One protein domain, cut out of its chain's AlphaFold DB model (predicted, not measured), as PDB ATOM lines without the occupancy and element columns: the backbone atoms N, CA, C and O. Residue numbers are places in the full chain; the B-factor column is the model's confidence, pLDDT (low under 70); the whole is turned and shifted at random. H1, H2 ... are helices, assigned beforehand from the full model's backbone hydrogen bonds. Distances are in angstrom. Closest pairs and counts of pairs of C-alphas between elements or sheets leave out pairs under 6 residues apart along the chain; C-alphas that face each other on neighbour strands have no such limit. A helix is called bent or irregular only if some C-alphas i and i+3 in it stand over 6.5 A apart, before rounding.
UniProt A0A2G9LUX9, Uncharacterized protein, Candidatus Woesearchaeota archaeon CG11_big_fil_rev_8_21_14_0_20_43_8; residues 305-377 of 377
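This is residues 305 to 377 of the 377 residues of an uncharacterized protein of Candidatus Woesearchaeota archaeon CG11_big_fil_rev_8_21_14_0_20_43_8 (UniProt A0A2G9LUX9). A long helix, H5, is bent into two arms; the hairpin of H1 and H2 packs on H5a, H3 on H5b, and short H4 follows H3. The printed part has 73 residues with five named helices, H1 to H5, all helix and compact: radius of gyration of the C-alphas 11.6 A, spans 30 by 26 by 18 A.

H5, residues 348 to 375, one helix by its hydrogen bonds, is bent: C-alphas 361 and 364 are 8.8 A apart, and arms H5a, to 361, and H5b, from 364, stand at a steep tilt of 67 degrees. H5a touches H2, residues 313 to 322, closest at C-alphas Val 354 and Pro 313, 5.9 A. H1, residues 305 to 311, forms a hairpin with H2 and touches residues 350 to 354 of H5a, closest at C-alphas Leu 310 and Ala 350, 6.5 A. H5b touches residues 329 to 333 of H3, residues 325 to 336, closest at C-alphas Ile 369 and Met 333, 6.5 A. H4, residues 338 to 341, only just touches H3, only at the corner, with 3 pairs of C-alphas within 8 A, closest Val 340 and Asn 334, 6.2 A. Each O i to N i+4 pair in H1, H2, H3, H5a and H5b is within hydrogen-bond range; H4 is too short for one.

H5a is 19.9 A long, H5b 16.9 A. H1 begins at C-alpha 305 (-32.575, 15.381, 38.140); H5b ends at C-alpha 375 (-42.123, -1.506, 53.968).

The printed part has no cut and no long link; residues 376 to 377 are under pLDDT 70.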
ATOM      1  N   TYR A 305     -31.127  15.232  37.964       85.25
ATOM      2  CA  TYR A 305     -32.575  15.381  38.140       85.25
ATOM      3  C   TYR A 305     -32.966  16.006  39.488       85.25
ATOM      4  O   TYR A 305     -34.056  16.558  39.578       85.25
ATOM      5  N   ILE A 306     -32.103  15.957  40.514       85.31
ATOM      6  CA  ILE A 306     -32.340  16.660  41.786       85.31
ATOM      7  C   ILE A 306     -32.229  18.171  41.564       85.31
ATOM      8  O   ILE A 306     -33.091  18.923  41.998       85.31
ATOM      9  N   ASP A 307     -31.216  18.619  40.823       84.19
ATOM     10  CA  ASP A 307     -31.068  20.031  40.448       84.19
ATOM     11  C   ASP A 307     -32.268  20.522  39.618       84.19
ATOM     12  O   ASP A 307     -32.850  21.562  39.924       84.19
ATOM     13  N   LEU A 308     -32.730  19.717  38.647       81.88
ATOM     14  CA  LEU A 308     -33.966  20.011  37.907       81.88
ATOM     15  C   LEU A 308     -35.181  20.091  38.832       81.88
ATOM     16  O   LEU A 308     -35.966  21.026  38.729       81.88
ATOM     17  N   TYR A 309     -35.337  19.131  39.741       85.56
ATOM     18  CA  TYR A 309     -36.437  19.118  40.702       85.56
ATOM     19  C   TYR A 309     -36.481  20.409  41.536       85.56
ATOM     20  O   TYR A 309     -37.553  20.971  41.755       85.56
ATOM     21  N   LEU A 310     -35.316  20.898  41.969       81.81
ATOM     22  CA  LEU A 310     -35.194  22.071  42.835       81.81
ATOM     23  C   LEU A 310     -35.353  23.403  42.094       81.81
ATOM     24  O   LEU A 310     -35.846  24.367  42.681       81.81
ATOM     25  N   HIS A 311     -34.900  23.486  40.840       80.94
ATOM     26  CA  HIS A 311     -34.704  24.770  40.158       80.94
ATOM     27  C   HIS A 311     -35.430  24.900  38.813       80.94
ATOM     28  O   HIS A 311     -35.673  26.025  38.375       80.94
ATOM     29  N   ASP A 312     -35.826  23.796  38.178       82.06
ATOM     30  CA  ASP A 312     -36.570  23.790  36.911       82.06
ATOM     31  C   ASP A 312     -37.608  22.640  36.846       82.06
ATOM     32  O   ASP A 312     -37.402  21.625  36.164       82.06
ATOM     33  N   PRO A 313     -38.758  22.794  37.539       83.50
ATOM     34  CA  PRO A 313     -39.820  21.785  37.597       83.50
ATOM     35  C   PRO A 313     -40.361  21.343  36.232       83.50
ATOM     36  O   PRO A 313     -40.794  20.201  36.070       83.50
ATOM     37  N   GLU A 314     -40.356  22.237  35.241       83.00
ATOM     38  CA  GLU A 314     -40.855  21.934  33.898       83.00
ATOM     39  C   GLU A 314     -39.891  20.999  33.164       83.00
ATOM     40  O   GLU A 314     -40.303  19.974  32.609       83.00
ATOM     41  N   SER A 315     -38.590  21.302  33.205       80.31
ATOM     42  CA  SER A 315     -37.566  20.420  32.644       80.31
ATOM     43  C   SER A 315     -37.445  19.103  33.409       80.31
ATOM     44  O   SER A 315     -37.134  18.084  32.786       80.31
ATOM     45  N   PHE A 316     -37.725  19.092  34.718       86.12
ATOM     46  CA  PHE A 316     -37.836  17.862  35.505       86.12
ATOM     47  C   PHE A 316     -38.955  16.958  34.978       86.12
ATOM     48  O   PHE A 316     -38.696  15.799  34.657       86.12
ATOM     49  N   ALA A 317     -40.173  17.488  34.832       86.25
ATOM     50  CA  ALA A 317     -41.333  16.732  34.356       86.25
ATOM     51  C   ALA A 317     -41.065  16.075  32.994       86.25
ATOM     52  O   ALA A 317     -41.274  14.878  32.805       86.25
ATOM     53  N   ILE A 318     -40.500  16.837  32.056       81.56
ATOM     54  CA  ILE A 318     -40.196  16.318  30.720       81.56
ATOM     55  C   ILE A 318     -39.092  15.256  30.762       81.56
ATOM     56  O   ILE A 318     -39.191  14.240  30.072       81.56
ATOM     57  N   TYR A 319     -38.053  15.450  31.575       83.31
ATOM     58  CA  TYR A 319     -37.018  14.434  31.748       83.31
ATOM     59  C   TYR A 319     -37.575  13.143  32.359       83.31
ATOM     60  O   TYR A 319     -37.253  12.039  31.904       83.31
ATOM     61  N   PHE A 320     -38.451  13.276  33.353       87.75
ATOM     62  CA  PHE A 320     -39.132  12.159  33.985       87.75
ATOM     63  C   PHE A 320     -39.960  11.367  32.961       87.75
ATOM     64  O   PHE A 320     -39.811  10.148  32.850       87.75
ATOM     65  N   ASP A 321     -40.734  12.048  32.113       86.31
ATOM     66  CA  ASP A 321     -41.516  11.421  31.039       86.31
ATOM     67  C   ASP A 321     -40.669  10.763  29.946       86.31
ATOM     68  O   ASP A 321     -41.110   9.799  29.324       86.31
ATOM     69  N   LEU A 322     -39.446  11.222  29.701       82.44
ATOM     70  CA  LEU A 322     -38.559  10.591  28.716       82.44
ATOM     71  C   LEU A 322     -37.755   9.414  29.288       82.44
ATOM     72  O   LEU A 322     -37.171   8.635  28.527       82.44
ATOM     73  N   SER A 323     -37.724   9.277  30.612       82.56
ATOM     74  CA  SER A 323     -36.985   8.229  31.313       82.56
ATOM     75  C   SER A 323     -37.656   6.858  31.179       82.56
ATOM     76  O   SER A 323     -38.861   6.745  30.965       82.56
ATOM     77  N   SER A 324     -36.875   5.779  31.286       84.75
ATOM     78  CA  SER A 324     -37.428   4.419  31.328       84.75
ATOM     79  C   SER A 324     -38.149   4.166  32.654       84.75
ATOM     80  O   SER A 324     -37.811   4.780  33.662       84.75
ATOM     81  N   ASP A 325     -39.086   3.215  32.690       84.62
ATOM     82  CA  ASP A 325     -39.850   2.907  33.912       84.62
ATOM     83  C   ASP A 325     -38.953   2.579  35.112       84.62
ATOM     84  O   ASP A 325     -39.166   3.099  36.203       84.62
ATOM     85  N   GLY A 326     -37.903   1.778  34.903       84.31
ATOM     86  CA  GLY A 326     -36.945   1.454  35.964       84.31
ATOM     87  C   GLY A 326     -36.181   2.675  36.480       84.31
ATOM     88  O   GLY A 326     -35.900   2.760  37.669       84.31
ATOM     89  N   TYR A 327     -35.890   3.645  35.609       86.50
ATOM     90  CA  TYR A 327     -35.194   4.868  36.002       86.50
ATOM     91  C   TYR A 327     -36.135   5.884  36.663       86.50
ATOM     92  O   TYR A 327     -35.746   6.565  37.604       86.50
ATOM     93  N   ARG A 328     -37.407   5.934  36.249       89.69
ATOM     94  CA  ARG A 328     -38.449   6.702  36.949       89.69
ATOM     95  C   ARG A 328     -38.650   6.209  38.380       89.69
ATOM     96  O   ARG A 328     -38.791   7.030  39.278       89.69
ATOM     97  N   GLU A 329     -38.629   4.891  38.604       90.25
ATOM     98  CA  GLU A 329     -38.668   4.324  39.962       90.25
ATOM     99  C   GLU A 329     -37.486   4.798  40.813       90.25
ATOM    100  O   GLU A 329     -37.695   5.228  41.945       90.25
ATOM    101  N   GLU A 330     -36.268   4.761  40.263       88.56
ATOM    102  CA  GLU A 330     -35.060   5.251  40.938       88.56
ATOM    103  C   GLU A 330     -35.173   6.740  41.293       88.56
ATOM    104  O   GLU A 330     -34.935   7.116  42.440       88.56
ATOM    105  N   ILE A 331     -35.587   7.577  40.333       90.06
ATOM    106  CA  ILE A 331     -35.779   9.017  40.549       90.06
ATOM    107  C   ILE A 331     -36.773   9.253  41.689       90.06
ATOM    108  O   ILE A 331     -36.453   9.985  42.622       90.06
ATOM    109  N   LEU A 332     -37.951   8.616  41.642       90.69
ATOM    110  CA  LEU A 332     -38.985   8.784  42.667       90.69
ATOM    111  C   LEU A 332     -38.520   8.327  44.044       90.69
ATOM    112  O   LEU A 332     -38.749   9.033  45.019       90.69
ATOM    113  N   MET A 333     -37.851   7.176  44.133       87.75
ATOM    114  CA  MET A 333     -37.298   6.703  45.401       87.75
ATOM    115  C   MET A 333     -36.343   7.727  46.015       87.75
ATOM    116  O   MET A 333     -36.417   7.964  47.214       87.75
ATOM    117  N   ASN A 334     -35.499   8.364  45.202       86.50
ATOM    118  CA  ASN A 334     -34.526   9.339  45.687       86.50
ATOM    119  C   ASN A 334     -35.166  10.682  46.071       86.50
ATOM    120  O   ASN A 334     -34.804  11.232  47.103       86.50
ATOM    121  N   ILE A 335     -36.125  11.208  45.297       87.81
ATOM    122  CA  ILE A 335     -36.769  12.494  45.641       87.81
ATOM    123  C   ILE A 335     -37.796  12.366  46.775       87.81
ATOM    124  O   ILE A 335     -38.076  13.342  47.462       87.81
ATOM    125  N   MET A 336     -38.369  11.175  46.983       84.38
ATOM    126  CA  MET A 336     -39.297  10.911  48.090       84.38
ATOM    127  C   MET A 336     -38.574  10.484  49.375       84.38
ATOM    128  O   MET A 336     -39.178  10.505  50.451       84.38
ATOM    129  N   ASP A 337     -37.300  10.089  49.297       83.25
ATOM    130  CA  ASP A 337     -36.501   9.794  50.480       83.25
ATOM    131  C   ASP A 337     -36.027  11.089  51.151       83.25
ATOM    132  O   ASP A 337     -35.120  11.787  50.695       83.25
ATOM    133  N   SER A 338     -36.619  11.373  52.311       75.69
ATOM    134  CA  SER A 338     -36.239  12.497  53.164       75.69
ATOM    135  C   SER A 338     -34.744  12.542  53.496       75.69
ATOM    136  O   SER A 338     -34.217  13.633  53.669       75.69
ATOM    137  N   ALA A 339     -34.048  11.401  53.587       78.88
ATOM    138  CA  ALA A 339     -32.616  11.381  53.881       78.88
ATOM    139  C   ALA A 339     -31.780  11.930  52.717       78.88
ATOM    140  O   ALA A 339     -30.769  12.584  52.953       78.88
ATOM    141  N   VAL A 340     -32.220  11.704  51.476       77.62
ATOM    142  CA  VAL A 340     -31.581  12.246  50.270       77.62
ATOM    143  C   VAL A 340     -31.898  13.732  50.122       77.62
ATOM    144  O   VAL A 340     -31.017  14.523  49.798       77.62
ATOM    145  N   MET A 341     -33.144  14.128  50.394       79.94
ATOM    146  CA  MET A 341     -33.596  15.508  50.201       79.94
ATOM    147  C   MET A 341     -33.244  16.460  51.356       79.94
ATOM    148  O   MET A 341     -33.316  17.672  51.177       79.94
ATOM    149  N   MET A 342     -32.832  15.943  52.522       76.00
ATOM    150  CA  MET A 342     -32.514  16.742  53.719       76.00
ATOM    151  C   MET A 342     -31.392  17.769  53.510       76.00
ATOM    152  O   MET A 342     -31.385  18.800  54.182       76.00
ATOM    153  N   ASP A 343     -30.474  17.511  52.577       75.12
ATOM    154  CA  ASP A 343     -29.347  18.402  52.282       75.12
ATOM    155  C   ASP A 343     -29.719  19.569  51.346       75.12
ATOM    156  O   ASP A 343     -28.895  20.453  51.095       75.12
ATOM    157  N   TYR A 344     -30.957  19.608  50.841       79.44
ATOM    158  CA  TYR A 344     -31.399  20.584  49.851       79.44
ATOM    159  C   TYR A 344     -32.466  21.527  50.412       79.44
ATOM    160  O   TYR A 344     -33.434  21.117  51.050       79.44
ATOM    161  N   ILE A 345     -32.316  22.826  50.137       73.19
ATOM    162  CA  ILE A 345     -33.368  23.812  50.403       73.19
ATOM    163  C   ILE A 345     -34.350  23.754  49.236       73.19
ATOM    164  O   ILE A 345     -34.058  24.246  48.148       73.19
ATOM    165  N   VAL A 346     -35.505  23.141  49.470       74.06
ATOM    166  CA  VAL A 346     -36.554  22.996  48.459       74.06
ATOM    167  C   VAL A 346     -37.464  24.224  48.478       74.06
ATOM    168  O   VAL A 346     -37.968  24.609  49.534       74.06
ATOM    169  N   ASP A 347     -37.686  24.846  47.319       80.19
ATOM    170  CA  ASP A 347     -38.738  25.857  47.163       80.19
ATOM    171  C   ASP A 347     -40.112  25.164  47.249       80.19
ATOM    172  O   ASP A 347     -40.425  24.340  46.381       80.19
ATOM    173  N   PRO A 348     -40.971  25.510  48.232       83.88
ATOM    174  CA  PRO A 348     -42.287  24.892  48.382       83.88
ATOM    175  C   PRO A 348     -43.176  25.024  47.139       83.88
ATOM    176  O   PRO A 348     -44.070  24.206  46.923       83.88
ATOM    177  N   GLN A 349     -42.977  26.059  46.315       83.31
ATOM    178  CA  GLN A 349     -43.725  26.209  45.066       83.31
ATOM    179  C   GLN A 349     -43.236  25.250  43.980       83.31
ATOM    180  O   GLN A 349     -44.059  24.717  43.233       83.31
ATOM    181  N   ALA A 350     -41.923  25.031  43.883       79.44
ATOM    182  CA  ALA A 350     -41.333  24.084  42.942       79.44
ATOM    183  C   ALA A 350     -41.736  22.648  43.296       79.44
ATOM    184  O   ALA A 350     -42.259  21.931  42.444       79.44
ATOM    185  N   GLU A 351     -41.611  22.283  44.574       85.06
ATOM    186  CA  GLU A 351     -42.056  20.995  45.115       85.06
ATOM    187  C   GLU A 351     -43.528  20.735  44.817       85.06
ATOM    188  O   GLU A 351     -43.878  19.695  44.262       85.06
ATOM    189  N   LYS A 352     -44.395  21.714  45.103       88.00
ATOM    190  CA  LYS A 352     -45.821  21.580  44.820       88.00
ATOM    191  C   LYS A 352     -46.092  21.351  43.333       88.00
ATOM    192  O   LYS A 352     -46.879  20.475  42.998       88.00
ATOM    193  N   LYS A 353     -45.438  22.099  42.439       87.44
ATOM    194  CA  LYS A 353     -45.610  21.921  40.986       87.44
ATOM    195  C   LYS A 353     -45.222  20.515  40.532       87.44
ATOM    196  O   LYS A 353     -45.940  19.928  39.725       87.44
ATOM    197  N   VAL A 354     -44.105  19.985  41.033       87.69
ATOM    198  CA  VAL A 354     -43.673  18.625  40.696       87.69
ATOM    199  C   VAL A 354     -44.633  17.590  41.281       87.69
ATOM    200  O   VAL A 354     -45.024  16.672  40.566       87.69
ATOM    201  N   SER A 355     -45.058  17.753  42.537       87.88
ATOM    202  CA  SER A 355     -46.023  16.857  43.185       87.88
ATOM    203  C   SER A 355     -47.347  16.810  42.424       87.88
ATOM    204  O   SER A 355     -47.784  15.730  42.036       87.88
ATOM    205  N   ASP A 356     -47.936  17.975  42.128       91.75
ATOM    206  CA  ASP A 356     -49.198  18.096  41.385       91.75
ATOM    207  C   ASP A 356     -49.092  17.398  40.011       91.75
ATOM    208  O   ASP A 356     -50.009  16.695  39.580       91.75
ATOM    209  N   TYR A 357     -47.954  17.550  39.324       92.19
ATOM    210  CA  TYR A 357     -47.691  16.881  38.050       92.19
ATOM    211  C   TYR A 357     -47.563  15.354  38.198       92.19
ATOM    212  O   TYR A 357     -48.201  14.606  37.452       92.19
ATOM    213  N   LEU A 358     -46.765  14.869  39.154       91.25
ATOM    214  CA  LEU A 358     -46.560  13.433  39.358       91.25
ATOM    215  C   LEU A 358     -47.855  12.740  39.798       91.25
ATOM    216  O   LEU A 358     -48.130  11.634  39.342       91.25
ATOM    217  N   GLU A 359     -48.681  13.385  40.619       90.81
ATOM    218  CA  GLU A 359     -50.000  12.871  40.997       90.81
ATOM    219  C   GLU A 359     -50.938  12.778  39.789       90.81
ATOM    220  O   GLU A 359     -51.591  11.750  39.589       90.81
ATOM    221  N   ALA A 360     -50.971  13.816  38.949       91.75
ATOM    222  CA  ALA A 360     -51.849  13.866  37.783       91.75
ATOM    223  C   ALA A 360     -51.471  12.852  36.690       91.75
ATOM    224  O   ALA A 360     -52.357  12.325  36.012       91.75
ATOM    225  N   HIS A 361     -50.176  12.584  36.503       90.25
ATOM    226  CA  HIS A 361     -49.675  11.793  35.372       90.25
ATOM    227  C   HIS A 361     -49.116  10.417  35.758       90.25
ATOM    228  O   HIS A 361     -49.123   9.508  34.930       90.25
ATOM    229  N   HIS A 362     -48.664  10.237  37.003       91.88
ATOM    230  CA  HIS A 362     -47.911   9.062  37.466       91.88
ATOM    231  C   HIS A 362     -48.382   8.535  38.839       91.88
ATOM    232  O   HIS A 362     -47.626   7.853  39.536       91.88
ATOM    233  N   GLY A 363     -49.636   8.795  39.230       88.75
ATOM    234  CA  GLY A 363     -50.177   8.445  40.554       88.75
ATOM    235  C   GLY A 363     -50.034   6.967  40.954       88.75
ATOM    236  O   GLY A 363     -49.629   6.665  42.074       88.75
ATOM    237  N   GLU A 364     -50.262   6.020  40.036       89.19
ATOM    238  CA  GLU A 364     -50.096   4.583  40.331       89.19
ATOM    239  C   GLU A 364     -48.644   4.202  40.665       89.19
ATOM    240  O   GLU A 364     -48.378   3.304  41.471       89.19
ATOM    241  N   LEU A 365     -47.689   4.878  40.024       89.88
ATOM    242  CA  LEU A 365     -46.267   4.674  40.248       89.88
ATOM    243  C   LEU A 365     -45.843   5.286  41.595       89.88
ATOM    244  O   LEU A 365     -45.132   4.621  42.352       89.88
ATOM    245  N   LEU A 366     -46.335   6.484  41.931       88.56
ATOM    246  CA  LEU A 366     -46.143   7.099  43.250       88.56
ATOM    247  C   LEU A 366     -46.658   6.196  44.375       88.56
ATOM    248  O   LEU A 366     -45.925   5.916  45.323       88.56
ATOM    249  N   ASP A 367     -47.873   5.661  44.239       87.25
ATOM    250  CA  ASP A 367     -48.461   4.734  45.210       87.25
ATOM    251  C   ASP A 367     -47.604   3.477  45.400       87.25
ATOM    252  O   ASP A 367     -47.439   2.977  46.519       87.25
ATOM    253  N   ARG A 368     -47.056   2.939  44.304       88.44
ATOM    254  CA  ARG A 368     -46.179   1.764  44.337       88.44
ATOM    255  C   ARG A 368     -44.880   2.058  45.087       88.44
ATOM    256  O   ARG A 368     -44.479   1.247  45.922       88.44
ATOM    257  N   ILE A 369     -44.235   3.190  44.808       87.94
ATOM    258  CA  ILE A 369     -42.987   3.591  45.471       87.94
ATOM    259  C   ILE A 369     -43.226   3.949  46.940       87.94
ATOM    260  O   ILE A 369     -42.492   3.473  47.806       87.94
ATOM    261  N   GLY A 370     -44.302   4.673  47.250       84.62
ATOM    262  CA  GLY A 370     -44.684   5.002  48.624       84.62
ATOM    263  C   GLY A 370     -44.906   3.759  49.493       84.62
ATOM    264  O   GLY A 370     -44.514   3.739  50.659       84.62
ATOM    265  N   ARG A 371     -45.467   2.676  48.934       85.69
ATOM    266  CA  ARG A 371     -45.570   1.386  49.644       85.69
ATOM    267  C   ARG A 371     -44.207   0.736  49.890       85.69
ATOM    268  O   ARG A 371     -44.008   0.231  50.988       85.69
ATOM    269  N   LYS A 372     -43.287   0.767  48.913       85.19
ATOM    270  CA  LYS A 372     -41.924   0.214  49.058       85.19
ATOM    271  C   LYS A 372     -41.137   0.930  50.165       85.19
ATOM    272  O   LYS A 372     -40.593   0.282  51.049       85.19
ATOM    273  N   LEU A 373     -41.148   2.264  50.173       78.94
ATOM    274  CA  LEU A 373     -40.425   3.061  51.174       78.94
ATOM    275  C   LEU A 373     -40.970   2.872  52.600       78.94
ATOM    276  O   LEU A 373     -40.226   2.991  53.569       78.94
ATOM    277  N   ASN A 374     -42.264   2.570  52.737       75.06
ATOM    278  CA  ASN A 374     -42.892   2.288  54.028       75.06
ATOM    279  C   ASN A 374     -42.740   0.828  54.484       75.06
ATOM    280  O   ASN A 374     -42.949   0.561  55.662       75.06
ATOM    281  N   SER A 375     -42.414  -0.114  53.590       70.06
ATOM    282  CA  SER A 375     -42.123  -1.506  53.968       70.06
ATOM    283  C   SER A 375     -40.677  -1.731  54.420       70.06
ATOM    284  O   SER A 375     -40.410  -2.740  55.065       70.06
ATOM    285  N   ASP A 376     -39.773  -0.805  54.085       56.16
ATOM    286  CA  ASP A 376     -38.346  -0.853  54.444       56.16
ATOM    287  C   ASP A 376     -38.016  -0.087  55.750       56.16
ATOM    288  O   ASP A 376     -36.862  -0.083  56.186       56.16
ATOM    289  N   LYS A 377     -39.018   0.540  56.385       51.12
ATOM    290  CA  LYS A 377     -38.957   1.129  57.739       51.12
ATOM    291  C   LYS A 377     -39.602   0.196  58.755       51.12
ATOM    292  O   LYS A 377     -39.077   0.134  59.890       51.12
TER     293      LYS A 377